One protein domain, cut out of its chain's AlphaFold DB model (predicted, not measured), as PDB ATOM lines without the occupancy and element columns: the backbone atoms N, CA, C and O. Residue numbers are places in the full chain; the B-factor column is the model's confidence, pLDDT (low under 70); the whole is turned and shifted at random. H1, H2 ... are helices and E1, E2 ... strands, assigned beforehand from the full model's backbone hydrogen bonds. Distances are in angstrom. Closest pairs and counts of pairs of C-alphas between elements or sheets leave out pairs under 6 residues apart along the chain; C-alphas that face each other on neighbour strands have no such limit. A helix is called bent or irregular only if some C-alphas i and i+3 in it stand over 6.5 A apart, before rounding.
ATOM      1  N   LEU A  50      86.109 134.005 126.580       85.44
ATOM      2  CA  LEU A  50      85.845 134.703 125.324       85.44
ATOM      3  C   LEU A  50      86.085 136.214 125.419       85.44
ATOM      4  O   LEU A  50      86.433 136.805 124.406       85.44
ATOM      5  N   VAL A  51      85.999 136.842 126.598       84.50
ATOM      6  CA  VAL A  51      86.267 138.285 126.746       84.50
ATOM      7  C   VAL A  51      87.629 138.691 126.155       84.50
ATOM      8  O   VAL A  51      87.742 139.755 125.550       84.50
ATOM      9  N   TYR A  52      88.628 137.801 126.204       82.81
ATOM     10  CA  TYR A  52      89.991 138.032 125.708       82.81
ATOM     11  C   TYR A  52      90.163 137.851 124.192       82.81
ATOM     12  O   TYR A  52      91.243 138.107 123.669       82.81
ATOM     13  N   TRP A  53      89.120 137.427 123.471       89.56
ATOM     14  CA  TRP A  53      89.179 137.163 122.026       89.56
ATOM     15  C   TRP A  53      89.022 138.413 121.161       89.56
ATOM     16  O   TRP A  53      89.074 138.332 119.932       89.56
ATOM     17  N   TRP A  54      88.869 139.580 121.788       90.56
ATOM     18  CA  TRP A  54      88.661 140.824 121.066       90.56
ATOM     19  C   TRP A  54      89.762 141.224 120.070       90.56
ATOM     20  O   TRP A  54      89.409 141.732 119.001       90.56
ATOM     21  N   PRO A  55      91.065 140.953 120.310       91.19
ATOM     22  CA  PRO A  55      92.098 141.344 119.356       91.19
ATOM     23  C   PRO A  55      91.936 140.657 118.005       91.19
ATOM     24  O   PRO A  55      92.251 141.253 116.986       91.19
ATOM     25  N   VAL A  56      91.422 139.424 117.978       94.25
ATOM     26  CA  VAL A  56      91.283 138.653 116.736       94.25
ATOM     27  C   VAL A  56      90.286 139.323 115.796       94.25
ATOM     28  O   VAL A  56      90.591 139.519 114.621       94.25
ATOM     29  N   TRP A  57      89.107 139.707 116.300       96.31
ATOM     30  CA  TRP A  57      88.118 140.376 115.458       96.31
ATOM     31  C   TRP A  57      88.526 141.819 115.135       96.31
ATOM     32  O   TRP A  57      88.289 142.262 114.013       96.31
ATOM     33  N   VAL A  58      89.214 142.535 116.039       95.69
ATOM     34  CA  VAL A  58      89.761 143.874 115.739       95.69
ATOM     35  C   VAL A  58      90.791 143.800 114.619       95.69
ATOM     36  O   VAL A  58      90.661 144.510 113.624       95.69
ATOM     37  N   VAL A  59      91.792 142.928 114.748       94.81
ATOM     38  CA  VAL A  59      92.839 142.740 113.736       94.81
ATOM     39  C   VAL A  59      92.234 142.258 112.419       94.81
ATOM     40  O   VAL A  59      92.630 142.734 111.359       94.81
ATOM     41  N   GLY A  60      91.220 141.390 112.471       96.50
ATOM     42  CA  GLY A  60      90.448 140.992 111.296       96.50
ATOM     43  C   GLY A  60      89.793 142.181 110.584       96.50
ATOM     44  O   GLY A  60      89.971 142.333 109.379       96.50
ATOM     45  N   TYR A  61      89.111 143.079 111.303       97.88
ATOM     46  CA  TYR A  61      88.549 144.289 110.692       97.88
ATOM     47  C   TYR A  61      89.617 145.256 110.177       97.88
ATOM     48  O   TYR A  61      89.444 145.831 109.103       97.88
ATOM     49  N   VAL A  62      90.734 145.410 110.893       96.25
ATOM     50  CA  VAL A  62      91.866 146.235 110.446       96.25
ATOM     51  C   VAL A  62      92.433 145.695 109.134       96.25
ATOM     52  O   VAL A  62      92.587 146.458 108.185       96.25
ATOM     53  N   PHE A  63      92.682 144.387 109.023       95.81
ATOM     54  CA  PHE A  63      93.174 143.796 107.777       95.81
ATOM     55  C   PHE A  63      92.124 143.761 106.669       95.81
ATOM     56  O   PHE A  63      92.487 143.933 105.505       95.81
ATOM     57  N   ALA A  64      90.835 143.634 106.992       96.50
ATOM     58  CA  ALA A  64      89.770 143.823 106.014       96.50
ATOM     59  C   ALA A  64      89.787 145.252 105.442       96.50
ATOM     60  O   ALA A  64      89.725 145.418 104.226       96.50
ATOM     61  N   ALA A  65      89.933 146.274 106.292       95.81
ATOM     62  CA  ALA A  65      90.015 147.673 105.872       95.81
ATOM     63  C   ALA A  65      91.294 147.968 105.072       95.81
ATOM     64  O   ALA A  65      91.230 148.579 104.008       95.81
ATOM     65  N   LEU A  66      92.449 147.468 105.525       94.31
ATOM     66  CA  LEU A  66      93.718 147.603 104.805       94.31
ATOM     67  C   LEU A  66      93.667 146.920 103.434       94.31
ATOM     68  O   LEU A  66      94.081 147.508 102.439       94.31
ATOM     69  N   THR A  67      93.091 145.719 103.350       94.50
ATOM     70  CA  THR A  67      92.899 145.014 102.073       94.50
ATOM     71  C   THR A  67      91.872 145.721 101.188       94.50
ATOM     72  O   THR A  67      91.985 145.694  99.966       94.50
ATOM     73  N   TRP A  68      90.877 146.390 101.772       93.50
ATOM     74  CA  TRP A  68      89.914 147.176 101.007       93.50
ATOM     75  C   TRP A  68      90.544 148.423 100.369       93.50
ATOM     76  O   TRP A  68      90.215 148.730  99.221       93.50
ATOM     77  N   TRP A  69      91.453 149.102 101.082       93.50
ATOM     78  CA  TRP A  69      92.134 150.319 100.620       93.50
ATOM     79  C   TRP A  69      93.341 150.065  99.715       93.50
ATOM     80  O   TRP A  69      93.494 150.747  98.707       93.50
ATOM     81  N   ALA A  70      94.206 149.120 100.083       91.31
ATOM     82  CA  ALA A  70      95.489 148.875  99.421       91.31
ATOM     83  C   ALA A  70      95.535 147.545  98.646       91.31
ATOM     84  O   ALA A  70      96.555 147.211  98.042       91.31
ATOM     85  N   GLY A  71      94.452 146.763  98.672       90.38
ATOM     86  CA  GLY A  71      94.392 145.473  97.997       90.38
ATOM     87  C   GLY A  71      94.236 145.588  96.486       90.38
ATOM     88  O   GLY A  71      93.593 146.497  95.961       90.38
ATOM     89  N   GLN A  72      94.797 144.608  95.786       92.00
ATOM     90  CA  GLN A  72      94.715 144.483  94.338       92.00
ATOM     91  C   GLN A  72      93.598 143.498  93.961       92.00
ATOM     92  O   GLN A  72      93.521 142.404  94.542       92.00
ATOM     93  N   PRO A  73      92.717 143.853  93.009       90.94
ATOM     94  CA  PRO A  73      91.685 142.948  92.528       90.94
ATOM     95  C   PRO A  73      92.321 141.805  91.733       90.94
ATOM     96  O   PRO A  73      93.051 142.033  90.775       90.94
ATOM     97  N   HIS A  74      92.011 140.574  92.121       90.94
ATOM     98  CA  HIS A  74      92.377 139.362  91.402       90.94
ATOM     99  C   HIS A  74      91.104 138.601  91.046       90.94
ATOM    100  O   HIS A  74      90.218 138.403  91.880       90.94
ATOM    101  N   GLN A  75      90.999 138.193  89.786       90.81
ATOM    102  CA  GLN A  75      89.840 137.463  89.297       90.81
ATOM    103  C   GLN A  75      90.007 135.971  89.594       90.81
ATOM    104  O   GLN A  75      90.963 135.346  89.138       90.81
ATOM    105  N   ILE A  76      89.070 135.405  90.351       87.25
ATOM    106  CA  ILE A  76      88.995 133.968  90.621       87.25
ATOM    107  C   ILE A  76      87.619 133.498  90.151       87.25
ATOM    108  O   ILE A  76      86.594 133.790  90.763       87.25
ATOM    109  N   GLY A  77      87.589 132.802  89.013       89.00
ATOM    110  CA  GLY A  77      86.336 132.453  88.343       89.00
ATOM    111  C   GLY A  77      85.570 133.703  87.890       89.00
ATOM    112  O   GLY A  77      86.112 134.549  87.178       89.00
ATOM    113  N   SER A  78      84.303 133.819  88.293       87.38
ATOM    114  CA  SER A  78      83.445 134.975  87.989       87.38
ATOM    115  C   SER A  78      83.545 136.108  89.011       87.38
ATOM    116  O   SER A  78      82.970 137.172  88.787       87.38
ATOM    117  N   GLU A  79      84.236 135.897  90.131       87.81
ATOM    118  CA  GLU A  79      84.301 136.865  91.222       87.81
ATOM    119  C   GLU A  79      85.632 137.615  91.233       87.81
ATOM    120  O   GLU A  79      86.709 137.056  91.007       87.81
ATOM    121  N   VAL A  80      85.551 138.914  91.517       88.44
ATOM    122  CA  VAL A  80      86.722 139.763  91.731       88.44
ATOM    123  C   VAL A  80      86.981 139.830  93.228       88.44
ATOM    124  O   VAL A  80      86.253 140.487  93.972       88.44
ATOM    125  N   LEU A  81      88.037 139.151  93.665       92.12
ATOM    126  CA  LEU A  81      88.452 139.099  95.060       92.12
ATOM    127  C   LEU A  81      89.645 140.028  95.272       92.12
ATOM    128  O   LEU A  81      90.565 140.084  94.460       92.12
ATOM    129  N   ARG A  82      89.640 140.780  96.372       92.88
ATOM    130  CA  ARG A  82      90.749 141.674  96.726       92.88
ATOM    131  C   ARG A  82      91.689 140.990  97.700       92.88
ATOM    132  O   ARG A  82      91.237 140.485  98.729       92.88
ATOM    133  N   PHE A  83      92.976 141.040  97.379       93.00
ATOM    134  CA  PHE A  83      94.063 140.539  98.214       93.00
ATOM    135  C   PHE A  83      95.060 141.660  98.478       93.00
ATOM    136  O   PHE A  83      95.309 142.493  97.604       93.00
ATOM    137  N   HIS A  84      95.628 141.687  99.679       91.00
ATOM    138  CA  HIS A  84      96.734 142.585  99.970       91.00
ATOM    139  C   HIS A  84      97.994 142.097  99.219       91.00
ATOM    140  O   HIS A  84      98.194 140.884  99.146       91.00
ATOM    141  N   PRO A  85      98.830 142.991  98.651       87.00
ATOM    142  CA  PRO A  85     100.011 142.584  97.879       87.00
ATOM    143  C   PRO A  85     101.046 141.790  98.683       87.00
ATOM    144  O   PRO A  85     101.770 140.977  98.125       87.00
ATOM    145  N   ASP A  86     101.119 142.048  99.987       86.19
ATOM    146  CA  ASP A  86     102.051 141.398 100.906       86.19
ATOM    147  C   ASP A  86     101.354 140.298 101.721       86.19
ATOM    148  O   ASP A  86     100.250 140.511 102.231       86.19
ATOM    149  N   SER A  87     102.014 139.144 101.877       85.31
ATOM    150  CA  SER A  87     101.504 137.973 102.610       85.31
ATOM    151  C   SER A  87     101.530 138.157 104.131       85.31
ATOM    152  O   SER A  87     100.881 137.405 104.866       85.31
ATOM    153  N   SER A  88     102.227 139.188 104.625       87.19
ATOM    154  CA  SER A  88     102.322 139.489 106.056       87.19
ATOM    155  C   SER A  88     100.956 139.661 106.724       87.19
ATOM    156  O   SER A  88     100.784 139.239 107.866       87.19
ATOM    157  N   THR A  89      99.949 140.193 106.023       90.94
ATOM    158  CA  THR A  89      98.606 140.384 106.588       90.94
ATOM    159  C   THR A  89      97.939 139.055 106.931       90.94
ATOM    160  O   THR A  89      97.238 138.945 107.938       90.94
ATOM    161  N   GLY A  90      98.129 138.019 106.109       91.19
ATOM    162  CA  GLY A  90      97.577 136.690 106.367       91.19
ATOM    163  C   GLY A  90      98.296 136.009 107.522       91.19
ATOM    164  O   GLY A  90      97.655 135.489 108.437       91.19
ATOM    165  N   VAL A  91      99.626 136.095 107.528       89.69
ATOM    166  CA  VAL A  91     100.464 135.525 108.589       89.69
ATOM    167  C   VAL A  91     100.164 136.171 109.941       89.69
ATOM    168  O   VAL A  91      99.899 135.463 110.908       89.69
ATOM    169  N   LEU A  92     100.138 137.505 110.020       90.56
ATOM    170  CA  LEU A  92      99.853 138.238 111.258       90.56
ATOM    171  C   LEU A  92      98.455 137.945 111.800       90.56
ATOM    172  O   LEU A  92      98.268 137.881 113.015       90.56
ATOM    173  N   PHE A  93      97.473 137.753 110.919       93.44
ATOM    174  CA  PHE A  93      96.126 137.375 111.324       93.44
ATOM    175  C   PHE A  93      96.102 135.996 111.987       93.44
ATOM    176  O   PHE A  93      95.625 135.868 113.117       93.44
ATOM    177  N   PHE A  94      96.669 134.975 111.337       92.00
ATOM    178  CA  PHE A  94      96.743 133.633 111.921       92.00
ATOM    179  C   PHE A  94      97.616 133.586 113.170       92.00
ATOM    180  O   PHE A  94      97.282 132.875 114.114       92.00
ATOM    181  N   LEU A  95      98.692 134.368 113.214       89.25
ATOM    182  CA  LEU A  95      99.545 134.474 114.388       89.25
ATOM    183  C   LEU A  95      98.794 135.094 115.565       89.25
ATOM    184  O   LEU A  95      98.875 134.576 116.673       89.25
ATOM    185  N   THR A  96      98.007 136.145 115.321       89.44
ATOM    186  CA  THR A  96      97.127 136.751 116.333       89.44
ATOM    187  C   THR A  96      96.095 135.738 116.825       89.44
ATOM    188  O   THR A  96      95.924 135.571 118.031       89.44
ATOM    189  N   LEU A  97      95.433 135.023 115.909       91.38
ATOM    190  CA  LEU A  97      94.460 133.986 116.251       91.38
ATOM    191  C   LEU A  97      95.098 132.876 117.098       91.38
ATOM    192  O   LEU A  97      94.583 132.536 118.161       91.38
ATOM    193  N   PHE A  98      96.235 132.338 116.658       87.62
ATOM    194  CA  PHE A  98      96.947 131.272 117.355       87.62
ATOM    195  C   PHE A  98      97.414 131.720 118.738       87.62
ATOM    196  O   PHE A  98      97.206 131.013 119.722       87.62
ATOM    197  N   LEU A  99      97.977 132.923 118.834       82.31
ATOM    198  CA  LEU A  99      98.383 133.526 120.094       82.31
ATOM    199  C   LEU A  99      97.210 133.610 121.078       82.31
ATOM    200  O   LEU A  99      97.335 133.188 122.226       82.31
ATOM    201  N   VAL A 100      96.062 134.120 120.627       84.62
ATOM    202  CA  VAL A 100      94.860 134.235 121.461       84.62
ATOM    203  C   VAL A 100      94.360 132.859 121.897       84.62
ATOM    204  O   VAL A 100      93.997 132.695 123.062       84.62
ATOM    205  N   ILE A 101      94.397 131.853 121.018       85.25
ATOM    206  CA  ILE A 101      94.050 130.467 121.364       85.25
ATOM    207  C   ILE A 101      94.995 129.928 122.442       85.25
ATOM    208  O   ILE A 101      94.524 129.389 123.444       85.25
ATOM    209  N   VAL A 102      96.309 130.087 122.274       78.31
ATOM    210  CA  VAL A 102      97.307 129.607 123.240       78.31
ATOM    211  C   VAL A 102      97.103 130.276 124.595       78.31
ATOM    212  O   VAL A 102      96.980 129.575 125.595       78.31
ATOM    213  N   ILE A 103      96.982 131.604 124.636       73.56
ATOM    214  CA  ILE A 103      96.762 132.354 125.883       73.56
ATOM    215  C   ILE A 103      95.431 131.962 126.540       73.56
ATOM    216  O   ILE A 103      95.340 131.897 127.761       73.56
ATOM    217  N   SER A 104      94.393 131.672 125.751       73.31
ATOM    218  CA  SER A 104      93.078 131.301 126.290       73.31
ATOM    219  C   SER A 104      93.039 129.896 126.895       73.31
ATOM    220  O   SER A 104      92.206 129.641 127.762       73.31
ATOM    221  N   ASN A 105      93.902 128.984 126.433       73.50
ATOM    222  CA  ASN A 105      93.908 127.581 126.861       73.50
ATOM    223  C   ASN A 105      95.023 127.262 127.862       73.50
ATOM    224  O   ASN A 105      94.855 126.413 128.737       73.50
ATOM    225  N   VAL A 106      96.169 127.931 127.753       66.44
ATOM    226  CA  VAL A 106      97.307 127.705 128.640       66.44
ATOM    227  C   VAL A 106      97.164 128.616 129.849       66.44
ATOM    228  O   VAL A 106      97.310 129.829 129.751       66.44
ATOM    229  N   SER A 107      96.918 128.023 131.019       57.22
ATOM    230  CA  SER A 107      97.035 128.738 132.292       57.22
ATOM    231  C   SER A 107      98.502 129.112 132.495       57.22
ATOM    232  O   SER A 107      99.313 128.275 132.898       57.22
ATOM    233  N   VAL A 108      98.861 130.349 132.156       56.47
ATOM    234  CA  VAL A 108     100.238 130.844 132.207       56.47
ATOM    235  C   VAL A 108     100.662 130.963 133.673       56.47
ATOM    236  O   VAL A 108     100.507 131.998 134.309       56.47
ATOM    237  N   ARG A 109     101.166 129.875 134.264       51.53
ATOM    238  CA  ARG A 109     101.698 129.895 135.630       51.53
ATOM    239  C   ARG A 109     103.082 130.549 135.615       51.53
ATOM    240  O   ARG A 109     104.084 129.885 135.372       51.53
ATOM    241  N   GLY A 110     103.121 131.852 135.894       58.50
ATOM    242  CA  GLY A 110     104.346 132.603 136.182       58.50
ATOM    243  C   GLY A 110     104.847 133.527 135.067       58.50
ATOM    244  O   GLY A 110     104.509 133.394 133.893       58.50
ATOM    245  N   TYR A 111     105.707 134.469 135.462       59.72
ATOM    246  CA  TYR A 111     106.247 135.542 134.617       59.72
ATOM    247  C   TYR A 111     107.060 135.053 133.403       59.72
ATOM    248  O   TYR A 111     107.140 135.754 132.401       59.72
ATOM    249  N   ALA A 112     107.650 133.855 133.465       62.00
ATOM    250  CA  ALA A 112     108.528 133.344 132.411       62.00
ATOM    251  C   ALA A 112     107.787 133.041 131.097       62.00
ATOM    252  O   ALA A 112     108.250 133.435 130.030       62.00
ATOM    253  N   SER A 113     106.622 132.388 131.156       62.06
ATOM    254  CA  SER A 113     105.851 132.067 129.945       62.06
ATOM    255  C   SER A 113     105.235 133.326 129.320       62.06
ATOM    256  O   SER A 113     105.228 133.479 128.101       62.06
ATOM    257  N   LEU A 114     104.860 134.306 130.147       66.69
ATOM    258  CA  LEU A 114     104.449 135.629 129.683       66.69
ATOM    259  C   LEU A 114     105.535 136.320 128.842       66.69
ATOM    260  O   LEU A 114     105.264 136.785 127.733       66.69
ATOM    261  N   THR A 115     106.768 136.369 129.343       67.44
ATOM    262  CA  THR A 115     107.884 136.977 128.605       67.44
ATOM    263  C   THR A 115     108.096 136.299 127.253       67.44
ATOM    264  O   THR A 115     108.348 136.984 126.266       67.44
ATOM    265  N   VAL A 116     107.930 134.975 127.178       74.62
ATOM    266  CA  VAL A 116     108.056 134.214 125.925       74.62
ATOM    267  C   VAL A 116     106.953 134.578 124.934       74.62
ATOM    268  O   VAL A 116     107.250 134.842 123.772       74.62
ATOM    269  N   VAL A 117     105.698 134.649 125.380       73.31
ATOM    270  CA  VAL A 117     104.565 135.048 124.530       73.31
ATOM    271  C   VAL A 117     104.773 136.469 123.997       73.31
ATOM    272  O   VAL A 117     104.653 136.699 122.796       73.31
ATOM    273  N   MET A 118     105.162 137.415 124.854       70.56
ATOM    274  CA  MET A 118     105.428 138.800 124.446       70.56
ATOM    275  C   MET A 118     106.609 138.928 123.490       70.56
ATOM    276  O   MET A 118     106.525 139.665 122.509       70.56
ATOM    277  N   ALA A 119     107.693 138.196 123.745       79.56
ATOM    278  CA  ALA A 119     108.829 138.150 122.840       79.56
ATOM    279  C   ALA A 119     108.420 137.572 121.481       79.56
ATOM    280  O   ALA A 119     108.761 138.152 120.457       79.56
ATOM    281  N   ALA A 120     107.631 136.492 121.453       81.44
ATOM    282  CA  ALA A 120     107.145 135.895 120.212       81.44
ATOM    283  C   ALA A 120     106.280 136.875 119.406       81.44
ATOM    284  O   ALA A 120     106.486 137.019 118.202       81.44
ATOM    285  N   VAL A 121     105.363 137.597 120.058       80.81
ATOM    286  CA  VAL A 121     104.547 138.634 119.404       80.81
ATOM    287  C   VAL A 121     105.419 139.753 118.857       80.81
ATOM    288  O   VAL A 121     105.291 140.104 117.688       80.81
ATOM    289  N   LEU A 122     106.327 140.288 119.675       83.38
ATOM    290  CA  LEU A 122     107.212 141.376 119.272       83.38
ATOM    291  C   LEU A 122     108.085 140.965 118.083       83.38
ATOM    292  O   LEU A 122     108.145 141.690 117.096       83.38
ATOM    293  N   VAL A 123     108.704 139.786 118.144       87.88
ATOM    294  CA  VAL A 123     109.500 139.229 117.042       87.88
ATOM    295  C   VAL A 123     108.647 139.074 115.787       87.88
ATOM    296  O   VAL A 123     109.081 139.473 114.713       87.88
ATOM    297  N   SER A 124     107.418 138.575 115.912       84.38
ATOM    298  CA  SER A 124     106.513 138.378 114.772       84.38
ATOM    299  C   SER A 124     106.094 139.690 114.107       84.38
ATOM    300  O   SER A 124     106.041 139.777 112.878       84.38
ATOM    301  N   VAL A 125     105.824 140.725 114.909       82.75
ATOM    302  CA  VAL A 125     105.500 142.074 114.423       82.75
ATOM    303  C   VAL A 125     106.720 142.721 113.770       82.75
ATOM    304  O   VAL A 125     106.594 143.281 112.685       82.75
ATOM    305  N   LEU A 126     107.904 142.607 114.379       86.19
ATOM    306  CA  LEU A 126     109.150 143.097 113.785       86.19
ATOM    307  C   LEU A 126     109.442 142.384 112.461       86.19
ATOM    308  O   LEU A 126     109.751 143.037 111.470       86.19
ATOM    309  N   MET A 127     109.273 141.062 112.407       87.12
ATOM    310  CA  MET A 127     109.413 140.290 111.171       87.12
ATOM    311  C   MET A 127     108.452 140.764 110.083       87.12
ATOM    312  O   MET A 127     108.857 140.864 108.928       87.12
ATOM    313  N   ALA A 128     107.208 141.096 110.433       84.62
ATOM    314  CA  ALA A 128     106.280 141.675 109.470       84.62
ATOM    315  C   ALA A 128     106.697 143.071 109.011       84.62
ATOM    316  O   ALA A 128     106.674 143.338 107.815       84.62
ATOM    317  N   TYR A 129     107.137 143.932 109.928       83.31
ATOM    318  CA  TYR A 129     107.606 145.275 109.593       83.31
ATOM    319  C   TYR A 129     108.783 145.258 108.605       83.31
ATOM    320  O   TYR A 129     108.829 146.063 107.680       83.31
ATOM    321  N   PHE A 130     109.714 144.314 108.765       86.88
ATOM    322  CA  PHE A 130     110.859 144.156 107.865       86.88
ATOM    323  C   PHE A 130     110.564 143.314 106.608       86.88
ATOM    324  O   PHE A 130     111.485 143.051 105.839       86.88
ATOM    325  N   GLY A 131     109.325 142.848 106.397       82.44
ATOM    326  CA  GLY A 131     108.988 141.958 105.276       82.44
ATOM    327  C   GLY A 131     109.706 140.599 105.330       82.44
ATOM    328  O   GLY A 131     109.835 139.909 104.321       82.44
ATOM    329  N   ALA A 132     110.188 140.196 106.509       84.06
ATOM    330  CA  ALA A 132     111.009 139.002 106.701       84.06
ATOM    331  C   ALA A 132     110.214 137.688 106.594       84.06
ATOM    332  O   ALA A 132     110.811 136.615 106.501       84.06
ATOM    333  N   TRP A 133     108.878 137.752 106.582       82.00
ATOM    334  CA  TRP A 133     108.030 136.571 106.407       82.00
ATOM    335  C   TRP A 133     108.230 135.893 105.052       82.00
ATOM    336  O   TRP A 133     108.253 134.668 105.012       82.00
ATOM    337  N   GLY A 134     108.446 136.657 103.976       79.25
ATOM    338  CA  GLY A 134     108.672 136.100 102.637       79.25
ATOM    339  C   GLY A 134     109.857 135.125 102.599       79.25
ATOM    340  O   GLY A 134     109.657 133.951 102.296       79.25
ATOM    341  N   PRO A 135     111.076 135.550 102.987       81.44
ATOM    342  CA  PRO A 135     112.235 134.660 103.056       81.44
ATOM    343  C   PRO A 135     112.043 133.451 103.979       81.44
ATOM    344  O   PRO A 135     112.435 132.344 103.620       81.44
ATOM    345  N   VAL A 136     111.429 133.638 105.154       80.31
ATOM    346  CA  VAL A 136     111.211 132.547 106.123       80.31
ATOM    347  C   VAL A 136     110.254 131.492 105.571       80.31
ATOM    348  O   VAL A 136     110.505 130.297 105.705       80.31
ATOM    349  N   LEU A 137     109.172 131.919 104.923       79.44
ATOM    350  CA  LEU A 137     108.197 131.013 104.314       79.44
ATOM    351  C   LEU A 137     108.728 130.389 103.018       79.44
ATOM    352  O   LEU A 137     108.366 129.256 102.706       79.44
ATOM    353  N   GLY A 138     109.642 131.069 102.319       76.06
ATOM    354  CA  GLY A 138     110.359 130.533 101.160       76.06
ATOM    355  C   GLY A 138     111.180 129.284 101.488       76.06
ATOM    356  O   GLY A 138     111.193 128.335 100.709       76.06
ATOM    357  N   TRP A 139     111.767 129.205 102.689       77.94
ATOM    358  CA  TRP A 139     112.468 127.995 103.156       77.94
ATOM    359  C   TRP A 139     111.541 126.786 103.326       77.94
ATOM    360  O   TRP A 139     111.999 125.648 103.258       77.94
ATOM    361  N   LEU A 140     110.245 127.021 103.537       78.25
ATOM    362  CA  LEU A 140     109.233 125.975 103.675       78.25
ATOM    363  C   LEU A 140     108.540 125.639 102.342       78.25
ATOM    364  O   LEU A 140     107.619 124.828 102.337       78.25
ATOM    365  N   GLY A 141     108.991 126.208 101.218       75.81
ATOM    366  CA  GLY A 141     108.395 125.997  99.896       75.81
ATOM    367  C   GLY A 141     107.373 127.067  99.509       75.81
ATOM    368  O   GLY A 141     106.318 126.732  98.979       75.81
ATOM    369  N   ASP A 142     107.674 128.338  99.797       71.44
ATOM    370  CA  ASP A 142     106.838 129.505  99.479       71.44
ATOM    371  C   ASP A 142     105.407 129.413 100.039       71.44
ATOM    372  O   ASP A 142     104.427 129.672  99.334       71.44
ATOM    373  N   LEU A 143     105.271 129.079 101.334       78.25
ATOM    374  CA  LEU A 143     103.983 129.080 102.053       78.25
ATOM    375  C   LEU A 143     103.441 130.507 102.248       78.25
ATOM    376  O   LEU A 143     103.300 131.001 103.365       78.25
ATOM    377  N   ASN A 144     103.124 131.193 101.158       81.44
ATOM    378  CA  ASN A 144     102.541 132.518 101.202       81.44
ATOM    379  C   ASN A 144     101.066 132.426 101.595       81.44
ATOM    380  O   ASN A 144     100.232 131.885 100.869       81.44
ATOM    381  N   VAL A 145     100.742 132.981 102.759       87.06
ATOM    382  CA  VAL A 145      99.382 132.977 103.293       87.06
ATOM    383  C   VAL A 145      98.667 134.248 102.844       87.06
ATOM    384  O   VAL A 145      98.783 135.293 103.478       87.06
ATOM    385  N   TYR A 146      97.911 134.158 101.750       89.50
ATOM    386  CA  TYR A 146      97.051 135.244 101.282       89.50
ATOM    387  C   TYR A 146      95.599 134.990 101.682       89.50
ATOM    388  O   TYR A 146      95.009 133.970 101.328       89.50
ATOM    389  N   LEU A 147      95.005 135.946 102.394       93.19
ATOM    390  CA  LEU A 147      93.572 135.965 102.672       93.19
ATOM    391  C   LEU A 147      92.931 137.078 101.849       93.19
ATOM    392  O   LEU A 147      93.495 138.163 101.692       93.19
ATOM    393  N   ASN A 148      91.736 136.804 101.332       94.50
ATOM    394  CA  ASN A 148      90.952 137.829 100.662       94.50
ATOM    395  C   ASN A 148      90.250 138.739 101.685       94.50
ATOM    396  O   ASN A 148      90.038 138.371 102.844       94.50
ATOM    397  N   GLN A 149      89.838 139.924 101.233       95.00
ATOM    398  CA  GLN A 149      89.098 140.891 102.051       95.00
ATOM    399  C   GLN A 149      87.858 140.274 102.725       95.00
ATOM    400  O   GLN A 149      87.580 140.549 103.894       95.00
ATOM    401  N   GLY A 150      87.109 139.446 101.990       94.19
ATOM    402  CA  GLY A 150      85.885 138.814 102.480       94.19
ATOM    403  C   GLY A 150      86.140 137.865 103.649       94.19
ATOM    404  O   GLY A 150      85.385 137.876 104.613       94.19
ATOM    405  N   ALA A 151      87.230 137.102 103.607       95.44
ATOM    406  CA  ALA A 151      87.618 136.157 104.643       95.44
ATOM    407  C   ALA A 151      87.905 136.883 105.959       95.44
ATOM    408  O   ALA A 151      87.370 136.496 106.997       95.44
ATOM    409  N   TYR A 152      88.670 137.980 105.906       96.44
ATOM    410  CA  TYR A 152      88.910 138.824 107.077       96.44
ATOM    411  C   TYR A 152      87.605 139.378 107.654       96.44
ATOM    412  O   TYR A 152      87.360 139.259 108.854       96.44
ATOM    413  N   PHE A 153      86.748 139.946 106.801       97.38
ATOM    414  CA  PHE A 153      85.504 140.581 107.227       97.38
ATOM    415  C   PHE A 153      84.507 139.585 107.834       97.38
ATOM    416  O   PHE A 153      83.997 139.814 108.931       97.38
ATOM    417  N   TRP A 154      84.234 138.472 107.149       97.69
ATOM    418  CA  TRP A 154      83.253 137.486 107.602       97.69
ATOM    419  C   TRP A 154      83.698 136.782 108.876       97.69
ATOM    420  O   TRP A 154      82.902 136.650 109.804       97.69
ATOM    421  N   PHE A 155      84.971 136.388 108.960       97.50
ATOM    422  CA  PHE A 155      85.496 135.774 110.174       97.50
ATOM    423  C   PHE A 155      85.440 136.746 111.359       97.50
ATOM    424  O   PHE A 155      84.947 136.380 112.426       97.50
ATOM    425  N   ALA A 156      85.885 137.995 111.169       97.25
ATOM    426  CA  ALA A 156      85.825 139.022 112.207       97.25
ATOM    427  C   ALA A 156      84.385 139.295 112.660       97.25
ATOM    428  O   ALA A 156      84.135 139.395 113.858       97.25
ATOM    429  N   THR A 157      83.435 139.351 111.724       97.94
ATOM    430  CA  THR A 157      82.015 139.593 112.017       97.94
ATOM    431  C   THR A 157      81.401 138.457 112.822       97.94
ATOM    432  O   THR A 157      80.790 138.703 113.859       97.94
ATOM    433  N   LEU A 158      81.590 137.207 112.389       97.94
ATOM    434  CA  LEU A 158      81.070 136.042 113.105       97.94
ATOM    435  C   LEU A 158      81.651 135.960 114.516       97.94
ATOM    436  O   LEU A 158      80.908 135.780 115.484       97.94
ATOM    437  N   LEU A 159      82.966 136.153 114.645       96.69
ATOM    438  CA  LEU A 159      83.622 136.137 115.944       96.69
ATOM    439  C   LEU A 159      83.150 137.291 116.836       96.69
ATOM    440  O   LEU A 159      82.894 137.067 118.015       96.69
ATOM    441  N   PHE A 160      82.994 138.498 116.290       96.75
ATOM    442  CA  PHE A 160      82.468 139.649 117.022       96.75
ATOM    443  C   PHE A 160      81.046 139.401 117.527       96.75
ATOM    444  O   PHE A 160      80.762 139.707 118.680       96.75
ATOM    445  N   VAL A 161      80.161 138.821 116.710       97.12
ATOM    446  CA  VAL A 161      78.782 138.510 117.120       97.12
ATOM    447  C   VAL A 161      78.773 137.504 118.267       97.12
ATOM    448  O   VAL A 161      78.126 137.753 119.282       97.12
ATOM    449  N   VAL A 162      79.520 136.402 118.142       95.75
ATOM    450  CA  VAL A 162      79.635 135.404 119.218       95.75
ATOM    451  C   VAL A 162      80.199 136.052 120.482       95.75
ATOM    452  O   VAL A 162      79.611 135.926 121.553       95.75
ATOM    453  N   TRP A 163      81.289 136.809 120.348       94.38
ATOM    454  CA  TRP A 163      81.917 137.537 121.447       94.38
ATOM    455  C   TRP A 163      80.937 138.497 122.136       94.38
ATOM    456  O   TRP A 163      80.805 138.466 123.357       94.38
ATOM    457  N   ALA A 164      80.205 139.308 121.369       93.00
ATOM    458  CA  ALA A 164      79.277 140.306 121.885       93.00
ATOM    459  C   ALA A 164      78.080 139.658 122.588       93.00
ATOM    460  O   ALA A 164      77.717 140.069 123.689       93.00
ATOM    461  N   VAL A 165      77.490 138.616 121.995       93.38
ATOM    462  CA  VAL A 165      76.400 137.862 122.628       93.38
ATOM    463  C   VAL A 165      76.885 137.230 123.931       93.38
ATOM    464  O   VAL A 165      76.208 137.339 124.951       93.38
ATOM    465  N   THR A 166      78.072 136.619 123.943       89.38
ATOM    466  CA  THR A 166      78.615 136.025 125.166       89.38
ATOM    467  C   THR A 166      78.846 137.077 126.251       89.38
ATOM    468  O   THR A 166      78.300 136.944 127.340       89.38
ATOM    469  N   VAL A 167      79.581 138.148 125.951       86.69
ATOM    470  CA  VAL A 167      79.986 139.151 126.950       86.69
ATOM    471  C   VAL A 167      78.802 139.977 127.460       86.69
ATOM    472  O   VAL A 167      78.713 140.253 128.655       86.69
ATOM    473  N   PHE A 168      77.878 140.388 126.586       88.12
ATOM    474  CA  PHE A 168      76.794 141.297 126.979       88.12
ATOM    475  C   PHE A 168      75.511 140.593 127.419       88.12
ATOM    476  O   PHE A 168      74.748 141.183 128.189       88.12
ATOM    477  N   VAL A 169      75.268 139.364 126.953       89.12
ATOM    478  CA  VAL A 169      74.038 138.616 127.245       89.12
ATOM    479  C   VAL A 169      74.332 137.431 128.158       89.12
ATOM    480  O   VAL A 169      73.825 137.388 129.276       89.12
ATOM    481  N   VAL A 170      75.174 136.492 127.714       86.38
ATOM    482  CA  VAL A 170      75.370 135.206 128.410       86.38
ATOM    483  C   VAL A 170      76.054 135.382 129.764       86.38
ATOM    484  O   VAL A 170      75.548 134.889 130.772       86.38
ATOM    485  N   ASP A 171      77.162 136.122 129.810       84.62
ATOM    486  CA  ASP A 171      77.943 136.340 131.033       84.62
ATOM    487  C   ASP A 171      77.118 137.070 132.106       84.62
ATOM    488  O   ASP A 171      77.329 136.895 133.304       84.62
TER     489      ASP A 171
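AT A GLANCE: This is residues 50 to 171 of the 267 residues of an uncharacterized protein of Gemmata obscuriglobus (UniProt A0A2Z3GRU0). Four long helices lie side by side in a single row, H5, H1, H2 and H3, each running the opposite way to the next. At one end of the row the small strand hairpin E1 and E2 sticks out beyond H1 and H5, and the short helix H4 stands crosswise near the ends of H2 and H3; residues 139 to 148 run back across that end from H4 to H5. The printed part has 122 residues, with five named helices and two named strands in the order H1, E1, E2, H2, H3, H4, H5; the class is mostly helix, and the sheet, E1 - E2, is antiparallel. The whole is only just compact, close to loose, with a radius of gyration of the C-alphas of 16.1 A and spans of 47 by 39 by 22 A.

IN THESE COORDINATES: H1, residues 50 to 70, begins at C-alpha 50 at (85.845, 134.703, 125.324) and is 31.1 A long. It is irregular: C-alphas 52 and 55 are 7.5 A apart. E1 is residues 72 to 76 and E2 residues 79 to 83. H2, residues 88 to 105, is 25.4 A long and begins at C-alpha 88 at (102.322, 139.489, 106.056). H3, residues 111 to 129, is 26.9 A long, and H4 is residues 133 to 138. H5, residues 149 to 171, is 31.4 A long and ends at C-alpha 171 at (77.943, 136.340, 131.033). It is only just irregular: C-alphas 168 and 171 are 6.51 A apart.

HOW THE PARTS SIT: H2 is the hub, touching H1, H3 and H4. H1 and H2 touch at a shallow tilt of 4 degrees, opposite ways; their closest C-alphas, of Val 56 and Leu 97, are 5.7 A apart. H1 also touches H5, opposite ways at a shallow tilt of 25 degrees, closest at the C-alphas of Trp 57 and Ala 156, 4.2 A. H2 and H3 form a helical hairpin at a shallow tilt of 11 degrees, with the C-alphas of Ser 88 and Ala 128 closest at 5.7 A. H4 only just touches H2, with 3 pairs of C-alphas within 8 A, and stands about perpendicular to it at 83 degrees; H2 touches H4 with residues 88 to 91 alone, and the closest C-alphas, of Ser 88 and Trp 133, are 6.4 A apart. H1 and H3 are apart, as are H3 and H5. E1 and E2 are an antiparallel hairpin; N 74 and O 81, 2.8 A, and N 81 and O 74, 2.9 A, are within hydrogen-bond range. The closest C-alphas of H1 and E2 are those of Thr 67 and Phe 83, 6.0 A apart. Every O i to N i+4 pair is within hydrogen-bond range in H2, H3 and H4, against 13 of 17 in H1 and 18 of 19 in H5.

THE WHOLE: The two C-alphas farthest apart, of Ser 78 and Gly 110, are 52.6 A apart. The printed part has no cut. The link from H4 to H5, with 10 residues, is short, and the other links are tight. The mean pLDDT of the printed part is 85.9; residues 106 to 115, of which 111 to 115 belong to H3, are under 70.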